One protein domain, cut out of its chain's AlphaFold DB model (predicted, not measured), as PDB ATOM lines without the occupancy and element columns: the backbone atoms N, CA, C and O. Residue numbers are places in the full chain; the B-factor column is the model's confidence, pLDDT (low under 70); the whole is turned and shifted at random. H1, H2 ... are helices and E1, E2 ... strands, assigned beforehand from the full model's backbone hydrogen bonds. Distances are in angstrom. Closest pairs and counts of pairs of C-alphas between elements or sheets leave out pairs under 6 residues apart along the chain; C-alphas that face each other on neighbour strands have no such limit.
ATOM      1  N   ALA A   2     147.595 132.606  98.356       65.50
ATOM      2  CA  ALA A   2     146.736 133.788  98.446       65.50
ATOM      3  C   ALA A   2     147.137 134.703  99.617       65.50
ATOM      4  O   ALA A   2     147.470 134.224 100.697       65.50
ATOM      5  N   SER A   3     147.090 136.019  99.398       79.94
ATOM      6  CA  SER A   3     147.234 137.018 100.464       79.94
ATOM      7  C   SER A   3     146.128 136.846 101.519       79.94
ATOM      8  O   SER A   3     144.988 136.589 101.119       79.94
ATOM      9  N   PRO A   4     146.400 137.055 102.825       82.88
ATOM     10  CA  PRO A   4     145.377 136.974 103.870       82.88
ATOM     11  C   PRO A   4     144.202 137.937 103.629       82.88
ATOM     12  O   PRO A   4     143.071 137.629 103.996       82.88
ATOM     13  N   TYR A   5     144.412 139.054 102.917       84.00
ATOM     14  CA  TYR A   5     143.343 139.971 102.488       84.00
ATOM     15  C   TYR A   5     142.276 139.310 101.610       84.00
ATOM     16  O   TYR A   5     141.127 139.740 101.605       84.00
ATOM     17  N   ARG A   6     142.611 138.224 100.907       85.19
ATOM     18  CA  ARG A   6     141.637 137.430 100.144       85.19
ATOM     19  C   ARG A   6     140.785 136.514 101.026       85.19
ATOM     20  O   ARG A   6     139.891 135.856 100.505       85.19
ATOM     21  N   THR A   7     141.041 136.486 102.328       85.94
ATOM     22  CA  THR A   7     140.289 135.697 103.307       85.94
ATOM     23  C   THR A   7     139.434 136.583 104.221       85.94
ATOM     24  O   THR A   7     138.373 136.164 104.678       85.94
ATOM     25  N   TYR A   8     139.834 137.843 104.448       84.69
ATOM     26  CA  TYR A   8     139.046 138.814 105.217       84.69
ATOM     27  C   TYR A   8     137.768 139.235 104.487       84.69
ATOM     28  O   TYR A   8     137.825 139.931 103.473       84.69
ATOM     29  N   MET A   9     136.605 138.903 105.053       83.75
ATOM     30  CA  MET A   9     135.300 139.112 104.404       83.75
ATOM     31  C   MET A   9     135.043 140.546 103.951       83.75
ATOM     32  O   MET A   9     134.545 140.746 102.848       83.75
ATOM     33  N   HIS A  10     135.422 141.548 104.749       84.56
ATOM     34  CA  HIS A  10     135.252 142.946 104.352       84.56
ATOM     35  C   HIS A  10     136.016 143.267 103.058       84.56
ATOM     36  O   HIS A  10     135.479 143.891 102.145       84.56
ATOM     37  N   HIS A  11     137.256 142.790 102.947       86.12
ATOM     38  CA  HIS A  11     138.069 142.988 101.754       86.12
ATOM     39  C   HIS A  11     137.551 142.154 100.574       86.12
ATOM     40  O   HIS A  11     137.489 142.662  99.456       86.12
ATOM     41  N   VAL A  12     137.112 140.913 100.812       87.38
ATOM     42  CA  VAL A  12     136.500 140.059  99.778       87.38
ATOM     43  C   VAL A  12     135.248 140.712  99.194       87.38
ATOM     44  O   VAL A  12     135.086 140.726  97.976       87.38
ATOM     45  N   LEU A  13     134.397 141.299 100.036       86.00
ATOM     46  CA  LEU A  13     133.204 142.031  99.610       86.00
ATOM     47  C   LEU A  13     133.557 143.303  98.832       86.00
ATOM     48  O   LEU A  13     132.993 143.540  97.765       86.00
ATOM     49  N   ALA A  14     134.504 144.097  99.337       87.62
ATOM     50  CA  ALA A  14     134.900 145.360  98.716       87.62
ATOM     51  C   ALA A  14     135.581 145.161  97.352       87.62
ATOM     52  O   ALA A  14     135.249 145.842  96.387       87.62
ATOM     53  N   GLN A  15     136.512 144.209  97.260       86.31
ATOM     54  CA  GLN A  15     137.310 143.949  96.055       86.31
ATOM     55  C   GLN A  15     136.711 142.869  95.148       86.31
ATOM     56  O   GLN A  15     137.250 142.599  94.076       86.31
ATOM     57  N   ARG A  16     135.619 142.220  95.575       82.88
ATOM     58  CA  ARG A  16     134.961 141.106  94.864       82.88
ATOM     59  C   ARG A  16     135.927 139.972  94.509       82.88
ATOM     60  O   ARG A  16     135.786 139.311  93.484       82.88
ATOM     61  N   CYS A  17     136.933 139.760  95.353       83.94
ATOM     62  CA  CYS A  17     137.991 138.786  95.134       83.94
ATOM     63  C   CYS A  17     138.349 138.111  96.455       83.94
ATOM     64  O   CYS A  17     138.721 138.785  97.417       83.94
ATOM     65  N   GLY A  18     138.257 136.783  96.502       87.19
ATOM     66  CA  GLY A  18     138.544 136.007  97.702       87.19
ATOM     67  C   GLY A  18     139.076 134.614  97.402       87.19
ATOM     68  O   GLY A  18     139.119 134.188  96.247       87.19
ATOM     69  N   VAL A  19     139.509 133.918  98.449       88.12
ATOM     70  CA  VAL A  19     139.818 132.484  98.386       88.12
ATOM     71  C   VAL A  19     138.523 131.665  98.306       88.12
ATOM     72  O   VAL A  19     137.484 132.139  98.778       88.12
ATOM     73  N   PRO A  20     138.551 130.442  97.740       89.88
ATOM     74  CA  PRO A  20     137.339 129.647  97.553       89.88
ATOM     75  C   PRO A  20     136.497 129.448  98.825       89.88
ATOM     76  O   PRO A  20     135.289 129.662  98.738       89.88
ATOM     77  N   PRO A  21     137.070 129.167 100.016       89.88
ATOM     78  CA  PRO A  21     136.281 129.086 101.247       89.88
ATOM     79  C   PRO A  21     135.521 130.377 101.560       89.88
ATOM     80  O   PRO A  21     134.331 130.342 101.862       89.88
ATOM     81  N   SER A  22     136.167 131.536 101.409       89.75
ATOM     82  CA  SER A  22     135.543 132.824 101.713       89.75
ATOM     83  C   SER A  22     134.416 133.174 100.747       89.75
ATOM     84  O   SER A  22     133.373 133.677 101.158       89.75
ATOM     85  N   LEU A  23     134.595 132.863  99.463       90.38
ATOM     86  CA  LEU A  23     133.533 132.994  98.466       90.38
ATOM     87  C   LEU A  23     132.384 132.009  98.740       90.38
ATOM     88  O   LEU A  23     131.223 132.366  98.552       90.38
ATOM     89  N   GLY A  24     132.696 130.808  99.233       90.56
ATOM     90  CA  GLY A  24     131.718 129.796  99.625       90.56
ATOM     91  C   GLY A  24     130.843 130.265 100.785       90.56
ATOM     92  O   GLY A  24     129.626 130.123 100.713       90.56
ATOM     93  N   VAL A  25     131.432 130.916 101.795       90.94
ATOM     94  CA  VAL A  25     130.694 131.556 102.903       90.94
ATOM     95  C   VAL A  25     129.712 132.601 102.378       90.94
ATOM     96  O   VAL A  25     128.544 132.596 102.761       90.94
ATOM     97  N   LEU A  26     130.164 133.487 101.484       91.00
ATOM     98  CA  LEU A  26     129.305 134.526 100.912       91.00
ATOM     99  C   LEU A  26     128.156 133.932 100.097       91.00
ATOM    100  O   LEU A  26     127.017 134.388 100.221       91.00
ATOM    101  N   LEU A  27     128.442 132.913  99.287       91.25
ATOM    102  CA  LEU A  27     127.434 132.224  98.493       91.25
ATOM    103  C   LEU A  27     126.407 131.528  99.394       91.25
ATOM    104  O   LEU A  27     125.211 131.754  99.222       91.25
ATOM    105  N   LEU A  28     126.863 130.768 100.392       91.38
ATOM    106  CA  LEU A  28     125.995 130.058 101.331       91.38
ATOM    107  C   LEU A  28     125.076 131.024 102.086       91.38
ATOM    108  O   LEU A  28     123.859 130.845 102.091       91.38
ATOM    109  N   ALA A  29     125.636 132.095 102.655       90.75
ATOM    110  CA  ALA A  29     124.865 133.099 103.382       90.75
ATOM    111  C   ALA A  29     123.859 133.835 102.479       90.75
ATOM    112  O   ALA A  29     122.777 134.220 102.926       90.75
ATOM    113  N   THR A  30     124.201 134.042 101.204       91.38
ATOM    114  CA  THR A  30     123.289 134.652 100.229       91.38
ATOM    115  C   THR A  30     122.121 133.720  99.921       91.38
ATOM    116  O   THR A  30     120.976 134.161  99.979       91.38
ATOM    117  N   LEU A  31     122.389 132.439  99.661       91.25
ATOM    118  CA  LEU A  31     121.352 131.444  99.371       91.25
ATOM    119  C   LEU A  31     120.402 131.248 100.555       91.25
ATOM    120  O   LEU A  31     119.195 131.316 100.360       91.25
ATOM    121  N   GLN A  32     120.920 131.154 101.784       91.12
ATOM    122  CA  GLN A  32     120.098 131.068 103.001       91.12
ATOM    123  C   GLN A  32     119.157 132.271 103.162       91.12
ATOM    124  O   GLN A  32     117.997 132.133 103.549       91.12
ATOM    125  N   ARG A  33     119.623 133.481 102.829       93.12
ATOM    126  CA  ARG A  33     118.777 134.686 102.860       93.12
ATOM    127  C   ARG A  33     117.729 134.702 101.750       93.12
ATOM    128  O   ARG A  33     116.674 135.301 101.943       93.12
ATOM    129  N   LEU A  34     118.026 134.124 100.587       92.94
ATOM    130  CA  LEU A  34     117.079 134.019  99.477       92.94
ATOM    131  C   LEU A  34     116.014 132.948  99.746       92.94
ATOM    132  O   LEU A  34     114.838 133.198  99.491       92.94
ATOM    133  N   GLU A  35     116.403 131.814 100.326       91.25
ATOM    134  CA  GLU A  35     115.498 130.767 100.815       91.25
ATOM    135  C   GLU A  35     114.547 131.314 101.881       91.25
ATOM    136  O   GLU A  35     113.333 131.177 101.748       91.25
ATOM    137  N   GLY A  36     115.059 132.055 102.871       91.75
ATOM    138  CA  GLY A  36     114.224 132.709 103.886       91.75
ATOM    139  C   GLY A  36     113.233 133.743 103.327       91.75
ATOM    140  O   GLY A  36     112.291 134.126 104.015       91.75
ATOM    141  N   LYS A  37     113.423 134.194 102.080       94.81
ATOM    142  CA  LYS A  37     112.503 135.081 101.349       94.81
ATOM    143  C   LYS A  37     111.596 134.339 100.361       94.81
ATOM    144  O   LYS A  37     110.821 134.993  99.669       94.81
ATOM    145  N   GLY A  38     111.712 133.016 100.253       90.62
ATOM    146  CA  GLY A  38     110.974 132.202  99.285       90.62
ATOM    147  C   GLY A  38     111.394 132.419  97.828       90.62
ATOM    148  O   GLY A  38     110.617 132.131  96.925       90.62
ATOM    149  N   VAL A  39     112.593 132.961  97.583       91.62
ATOM    150  CA  VAL A  39     113.112 133.214  96.222       91.62
ATOM    151  C   VAL A  39     113.799 131.974  95.641       91.62
ATOM    152  O   VAL A  39     113.874 131.824  94.425       91.62
ATOM    153  N   VAL A  40     114.321 131.098  96.503       86.94
ATOM    154  CA  VAL A  40     115.032 129.866  96.132       86.94
ATOM    155  C   VAL A  40     114.394 128.691  96.868       86.94
ATOM    156  O   VAL A  40     113.941 128.849  98.003       86.94
ATOM    157  N   GLU A  41     114.345 127.532  96.210       81.56
ATOM    158  CA  GLU A  41     113.840 126.282  96.783       81.56
ATOM    159  C   GLU A  41     114.726 125.777  97.930       81.56
ATOM    160  O   GLU A  41     115.931 126.042  97.981       81.56
ATOM    161  N   GLN A  42     114.120 125.032  98.855       79.50
ATOM    162  CA  GLN A  42     114.847 124.414  99.962       79.50
ATOM    163  C   GLN A  42     115.776 123.302  99.460       79.50
ATOM    164  O   GLN A  42     115.488 122.635  98.466       79.50
ATOM    165  N   GLY A  43     116.877 123.065 100.178       79.44
ATOM    166  CA  GLY A  43     117.778 121.941  99.894       79.44
ATOM    167  C   GLY A  43     118.882 122.233  98.874       79.44
ATOM    168  O   GLY A  43     119.327 121.332  98.165       79.44
ATOM    169  N   PHE A  44     119.366 123.472  98.791       84.44
ATOM    170  CA  PHE A  44     120.611 123.767  98.077       84.44
ATOM    171  C   PHE A  44     121.840 123.368  98.910       84.44
ATOM    172  O   PHE A  44     121.824 123.348 100.141       84.44
ATOM    173  N   GLN A  45     122.944 123.101  98.223       86.38
ATOM    174  CA  GLN A  45     124.269 122.918  98.800       86.38
ATOM    175  C   GLN A  45     125.269 123.815  98.076       86.38
ATOM    176  O   GLN A  45     125.065 124.216  96.930       86.38
ATOM    177  N   VAL A  46     126.363 124.148  98.758       87.81
ATOM    178  CA  VAL A  46     127.486 124.864  98.155       87.81
ATOM    179  C   VAL A  46     128.639 123.889  97.986       87.81
ATOM    180  O   VAL A  46     129.099 123.296  98.952       87.81
ATOM    181  N   ALA A  47     129.111 123.736  96.758       88.06
ATOM    182  CA  ALA A  47     130.317 123.002  96.421       88.06
ATOM    183  C   ALA A  47     131.502 123.975  96.412       88.06
ATOM    184  O   ALA A  47     131.490 124.967  95.675       88.06
ATOM    185  N   VAL A  48     132.525 123.700  97.224       85.50
ATOM    186  CA  VAL A  48     133.776 124.473  97.235       85.50
ATOM    187  C   VAL A  48     134.848 123.683  96.485       85.50
ATOM    188  O   VAL A  48     135.023 122.495  96.755       85.50
ATOM    189  N   PRO A  49     135.561 124.310  95.536       83.88
ATOM    190  CA  PRO A  49     136.608 123.630  94.792       83.88
ATOM    191  C   PRO A  49     137.836 123.364  95.676       83.88
ATOM    192  O   PRO A  49     138.051 124.070  96.670       83.88
ATOM    193  N   PRO A  50     138.674 122.379  95.311       74.38
ATOM    194  CA  PRO A  50     139.855 122.034  96.086       74.38
ATOM    195  C   PRO A  50     140.863 123.196  96.159       74.38
ATOM    196  O   PRO A  50     140.859 124.095  95.301       74.38
ATOM    197  N   PRO A  51     141.770 123.179  97.156       67.50
ATOM    198  CA  PRO A  51     142.855 124.149  97.258       67.50
ATOM    199  C   PRO A  51     143.646 124.231  95.943       67.50
ATOM    200  O   PRO A  51     143.888 123.217  95.296       67.50
ATOM    201  N   ASN A  52     144.056 125.440  95.546       67.44
ATOM    202  CA  ASN A  52     144.784 125.739  94.298       67.44
ATOM    203  C   ASN A  52     143.995 125.593  92.980       67.44
ATOM    204  O   ASN A  52     144.539 125.909  91.919       67.44
ATOM    205  N   SER A  53     142.714 125.214  93.020       73.00
ATOM    206  CA  SER A  53     141.846 125.326  91.846       73.00
ATOM    207  C   SER A  53     141.575 126.795  91.493       73.00
ATOM    208  O   SER A  53     141.466 127.659  92.365       73.00
ATOM    209  N   ARG A  54     141.454 127.086  90.190       74.31
ATOM    210  CA  ARG A  54     140.974 128.389  89.684       74.31
ATOM    211  C   ARG A  54     139.450 128.474  89.632       74.31
ATOM    212  O   ARG A  54     138.909 129.511  89.254       74.31
ATOM    213  N   GLU A  55     138.768 127.385  89.957       81.88
ATOM    214  CA  GLU A  55     137.317 127.345  90.006       81.88
ATOM    215  C   GLU A  55     136.781 128.194  91.160       81.88
ATOM    216  O   GLU A  55     137.466 128.481  92.143       81.88
ATOM    217  N   VAL A  56     135.525 128.602  91.023       84.50
ATOM    218  CA  VAL A  56     134.787 129.338  92.049       84.50
ATOM    219  C   VAL A  56     133.736 128.425  92.678       84.50
ATOM    220  O   VAL A  56     133.248 127.525  91.990       84.50
ATOM    221  N   PRO A  57     133.362 128.650  93.949       88.50
ATOM    222  CA  PRO A  57     132.282 127.908  94.591       88.50
ATOM    223  C   PRO A  57     130.982 127.981  93.794       88.50
ATOM    224  O   PRO A  57     130.663 129.018  93.203       88.50
ATOM    225  N   ARG A  58     130.225 126.884  93.789       88.69
ATOM    226  CA  ARG A  58     128.972 126.762  93.034       88.69
ATOM    227  C   ARG A  58     127.845 126.278  93.928       88.69
ATOM    228  O   ARG A  58     128.067 125.476  94.827       88.69
ATOM    229  N   ALA A  59     126.641 126.759  93.650       85.31
ATOM    230  CA  ALA A  59     125.429 126.221  94.243       85.31
ATOM    231  C   ALA A  59     124.986 124.993  93.439       85.31
ATOM    232  O   ALA A  59     124.979 125.033  92.207       85.31
ATOM    233  N   CYS A  60     124.611 123.924  94.124       82.50
ATOM    234  CA  CYS A  60     123.999 122.741  93.540       82.50
ATOM    235  C   CYS A  60     122.720 122.391  94.303       82.50
ATOM    236  O   CYS A  60     122.562 122.731  95.475       82.50
ATOM    237  N   VAL A  61     121.787 121.726  93.629       76.19
ATOM    238  CA  VAL A  61     120.634 121.115  94.297       76.19
ATOM    239  C   VAL A  61     121.138 119.862  95.008       76.19
ATOM    240  O   VAL A  61     121.917 119.110  94.414       76.19
ATOM    241  N   ALA A  62     120.726 119.639  96.259       66.06
ATOM    242  CA  ALA A  62     121.004 118.404  96.983       66.06
ATOM    243  C   ALA A  62     120.277 117.236  96.300       66.06
ATOM    244  O   ALA A  62     119.192 116.832  96.708       66.06
ATOM    245  N   SER A  63     120.843 116.712  95.216       55.03
ATOM    246  CA  SER A  63     120.347 115.478  94.623       55.03
ATOM    247  C   SER A  63     120.732 114.333  95.554       55.03
ATOM    248  O   SER A  63     121.901 114.192  95.908       55.03
ATOM    249  N   GLY A  64     119.752 113.524  95.963       48.19
ATOM    250  CA  GLY A  64     119.946 112.368  96.848       48.19
ATOM    251  C   GLY A  64     120.849 111.267  96.274       48.19
ATOM    252  O   GLY A  64     121.121 110.287  96.959       48.19
ATOM    253  N   GLU A  65     121.341 111.428  95.046       39.47
ATOM    254  CA  GLU A  65     122.327 110.556  94.425       39.47
ATOM    255  C   GLU A  65     123.678 111.269  94.379       39.47
ATOM    256  O   GLU A  65     123.886 112.221  93.624       39.47
ATOM    257  N   ALA A  66     124.605 110.801  95.215       41.78
ATOM    258  CA  ALA A  66     126.000 111.202  95.182       41.78
ATOM    259  C   ALA A  66     126.561 110.970  93.770       41.78
ATOM    260  O   ALA A  66     126.848 109.840  93.380       41.78
ATOM    261  N   SER A  67     126.706 112.042  92.989       38.66
ATOM    262  CA  SER A  67     127.418 111.979  91.717       38.66
ATOM    263  C   SER A  67     128.898 111.695  92.011       38.66
ATOM    264  O   SER A  67     129.541 112.493  92.696       38.66
ATOM    265  N   PRO A  68     129.475 110.586  91.515       36.66
ATOM    266  CA  PRO A  68     130.822 110.144  91.887       36.66
ATOM    267  C   PRO A  68     131.953 110.950  91.217       36.66
ATOM    268  O   PRO A  68     133.115 110.564  91.306       36.66
ATOM    269  N   ALA A  69     131.641 112.050  90.519       35.69
ATOM    270  CA  ALA A  69     132.563 112.707  89.590       35.69
ATOM    271  C   ALA A  69     133.102 114.079  90.034       35.69
ATOM    272  O   ALA A  69     133.875 114.687  89.298       35.69
ATOM    273  N   SER A  70     132.753 114.584  91.217       43.00
ATOM    274  CA  SER A  70     133.312 115.850  91.698       43.00
ATOM    275  C   SER A  70     133.747 115.724  93.147       43.00
ATOM    276  O   SER A  70     132.922 115.650  94.049       43.00
ATOM    277  N   SER A  71     135.058 115.769  93.363       47.41
ATOM    278  CA  SER A  71     135.766 115.874  94.647       47.41
ATOM    279  C   SER A  71     135.422 117.130  95.472       47.41
ATOM    280  O   SER A  71     136.144 117.498  96.396       47.41
ATOM    281  N   SER A  72     134.326 117.810  95.147       53.41
ATOM    282  CA  SER A  72     133.773 118.935  95.879       53.41
ATOM    283  C   SER A  72     132.915 118.420  97.030       53.41
ATOM    284  O   SER A  72     131.777 117.991  96.821       53.41
ATOM    285  N   SER A  73     133.460 118.460  98.245       59.34
ATOM    286  CA  SER A  73     132.689 118.223  99.464       59.34
ATOM    287  C   SER A  73     131.569 119.260  99.582       59.34
ATOM    288  O   SER A  73     131.754 120.444  99.275       59.34
ATOM    289  N   SER A  74     130.383 118.818 100.000       66.00
ATOM    290  CA  SER A  74     129.300 119.739 100.332       66.00
ATOM    291  C   SER A  74     129.738 120.605 101.514       66.00
ATOM    292  O   SER A  74     130.201 120.122 102.548       66.00
ATOM    293  N   ALA A  75     129.668 121.918 101.333       78.69
ATOM    294  CA  ALA A  75     130.250 122.866 102.260       78.69
ATOM    295  C   ALA A  75     129.249 123.194 103.374       78.69
ATOM    296  O   ALA A  75     128.301 123.955 103.179       78.69
ATOM    297  N   THR A  76     129.462 122.610 104.554       86.25
ATOM    298  CA  THR A  76     128.745 122.997 105.775       86.25
ATOM    299  C   THR A  76     129.256 124.356 106.280       86.25
ATOM    300  O   THR A  76     130.402 124.722 105.993       86.25
ATOM    301  N   PRO A  77     128.458 125.124 107.052       88.25
ATOM    302  CA  PRO A  77     128.932 126.368 107.669       88.25
ATOM    303  C   PRO A  77     130.220 126.173 108.483       88.25
ATOM    304  O   PRO A  77     131.156 126.964 108.369       88.25
ATOM    305  N   GLU A  78     130.284 125.087 109.252       88.62
ATOM    306  CA  GLU A  78     131.445 124.703 110.060       88.62
ATOM    307  C   GLU A  78     132.658 124.370 109.182       88.62
ATOM    308  O   GLU A  78     133.743 124.901 109.410       88.62
ATOM    309  N   GLY A  79     132.475 123.580 108.118       88.75
ATOM    310  CA  GLY A  79     133.551 123.224 107.189       88.75
ATOM    311  C   GLY A  79     134.104 124.428 106.420       88.75
ATOM    312  O   GLY A  79     135.314 124.539 106.206       88.75
ATOM    313  N   LEU A  80     133.240 125.378 106.052       89.56
ATOM    314  CA  LEU A  80     133.636 126.646 105.435       89.56
ATOM    315  C   LEU A  80     134.424 127.534 106.397       89.56
ATOM    316  O   LEU A  80     135.416 128.150 105.993       89.56
ATOM    317  N   MET A  81     133.997 127.596 107.659       90.44
ATOM    318  CA  MET A  81     134.703 128.336 108.699       90.44
ATOM    319  C   MET A  81     136.081 127.725 108.952       90.44
ATOM    320  O   MET A  81     137.078 128.440 108.867       90.44
ATOM    321  N   ALA A  82     136.155 126.406 109.148       91.31
ATOM    322  CA  ALA A  82     137.412 125.681 109.307       91.31
ATOM    323  C   ALA A  82     138.351 125.916 108.112       91.31
ATOM    324  O   ALA A  82     139.502 126.306 108.282       91.31
ATOM    325  N   SER A  83     137.846 125.818 106.881       90.62
ATOM    326  CA  SER A  83     138.644 126.071 105.672       90.62
ATOM    327  C   SER A  83     139.144 127.520 105.573       90.62
ATOM    328  O   SER A  83     140.266 127.778 105.125       90.62
ATOM    329  N   THR A  84     138.330 128.485 106.007       90.62
ATOM    330  CA  THR A  84     138.701 129.908 106.059       90.62
ATOM    331  C   THR A  84     139.796 130.144 107.100       90.62
ATOM    332  O   THR A  84     140.797 130.802 106.804       90.62
ATOM    333  N   LEU A  85     139.656 129.564 108.294       92.94
ATOM    334  CA  LEU A  85     140.658 129.643 109.355       92.94
ATOM    335  C   LEU A  85     141.963 128.949 108.954       92.94
ATOM    336  O   LEU A  85     143.029 129.507 109.192       92.94
ATOM    337  N   ALA A  86     141.908 127.805 108.269       91.62
ATOM    338  CA  ALA A  86     143.093 127.117 107.754       91.62
ATOM    339  C   ALA A  86     143.861 127.988 106.746       91.62
ATOM    340  O   ALA A  86     145.093 128.062 106.788       91.62
ATOM    341  N   CYS A  87     143.146 128.728 105.888       89.88
ATOM    342  CA  CYS A  87     143.762 129.707 104.993       89.88
ATOM    343  C   CYS A  87     144.463 130.834 105.768       89.88
ATOM    344  O   CYS A  87     145.567 131.226 105.391       89.88
ATOM    345  N   LEU A  88     143.850 131.348 106.842       90.94
ATOM    346  CA  LEU A  88     144.451 132.381 107.696       90.94
ATOM    347  C   LEU A  88     145.670 131.849 108.450       90.94
ATOM    348  O   LEU A  88     146.730 132.464 108.388       90.94
ATOM    349  N   LYS A  89     145.549 130.683 109.091       92.69
ATOM    350  CA  LYS A  89     146.645 129.997 109.781       92.69
ATOM    351  C   LYS A  89     147.839 129.838 108.846       92.69
ATOM    352  O   LYS A  89     148.931 130.269 109.189       92.69
ATOM    353  N   ARG A  90     147.634 129.316 107.630       88.94
ATOM    354  CA  ARG A  90     148.701 129.171 106.625       88.94
ATOM    355  C   ARG A  90     149.277 130.510 106.162       88.94
ATOM    356  O   ARG A  90     150.475 130.582 105.898       88.94
ATOM    357  N   ALA A  91     148.446 131.544 106.023       86.38
ATOM    358  CA  ALA A  91     148.877 132.884 105.623       86.38
ATOM    359  C   ALA A  91     149.784 133.553 106.656       86.38
ATOM    360  O   ALA A  91     150.759 134.195 106.271       86.38
ATOM    361  N   TYR A  92     149.469 133.359 107.934       88.56
ATOM    362  CA  TYR A  92     150.179 133.962 109.054       88.56
ATOM    363  C   TYR A  92     151.282 133.083 109.639       88.56
ATOM    364  O   TYR A  92     152.087 133.580 110.420       88.56
ATOM    365  N   TRP A  93     151.361 131.804 109.257       89.19
ATOM    366  CA  TRP A  93     152.359 130.879 109.786       89.19
ATOM    367  C   TRP A  93     153.794 131.382 109.525       89.19
ATOM    368  O   TRP A  93     154.188 131.507 108.360       89.19
TER     369      TRP A  93
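AT A GLANCE: This is residues 2 to 93 of the 255 residues of the protein "Hypothetical protein" of Prasinoderma singulare (UniProt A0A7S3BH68). The long helix H2 makes the core; H3 runs back partly alongside it, the hairpin E1 E2 packs on it, and short H1 stands crosswise near its start. Residues 64 to 69 stick out. The 92 printed residues have three named helices and two named strands, mostly helix, in the order H1, H2, E1, E2, H3, with an antiparallel sheet E1 - E2. The whole is compact, with a radius of gyration of the C-alphas of 13.6 A and spans of 39 by 32 by 21 A.

IN THESE COORDINATES: H1, residues 9 to 15, begins with C-alpha 9 at (135.300, 139.112, 104.404). H2, residues 20 to 35, measures 22.1 A. E1 is residues 44 to 47 and E2 residues 58 to 61. H3, residues 77 to 92, measures 22.6 A and ends with C-alpha 92 at (150.179, 133.962, 109.054).

HOW THE PARTS SIT: H1 and H2 only just touch, with 3 pairs of C-alphas within 8 A, the closest Met 9 and Ser 22, 6.8 A, about perpendicular at 84 degrees. The closest C-alphas of H2 and E1 are Leu 28 and Val 46, 6.3 A. In the hairpin, N 45 and O 60 are 2.8 A apart, within hydrogen-bond range. H2, with residues 21 to 28 alone, touches H3, closest C-alphas Pro 21 and Thr 84, 5.4 A, at a shallow tilt of 27 degrees, opposite ways. In H1, H2 and H3 every O i to N i+4 pair is within hydrogen-bond range.

THE WHOLE: The C-alphas farthest apart, Gly 38 and Trp 93, are 42.7 A apart. The printed part has no cut. The link from E2 to H3 is long; pLDDT is under 70 at residues 2, 51 to 52 and 62 to 74.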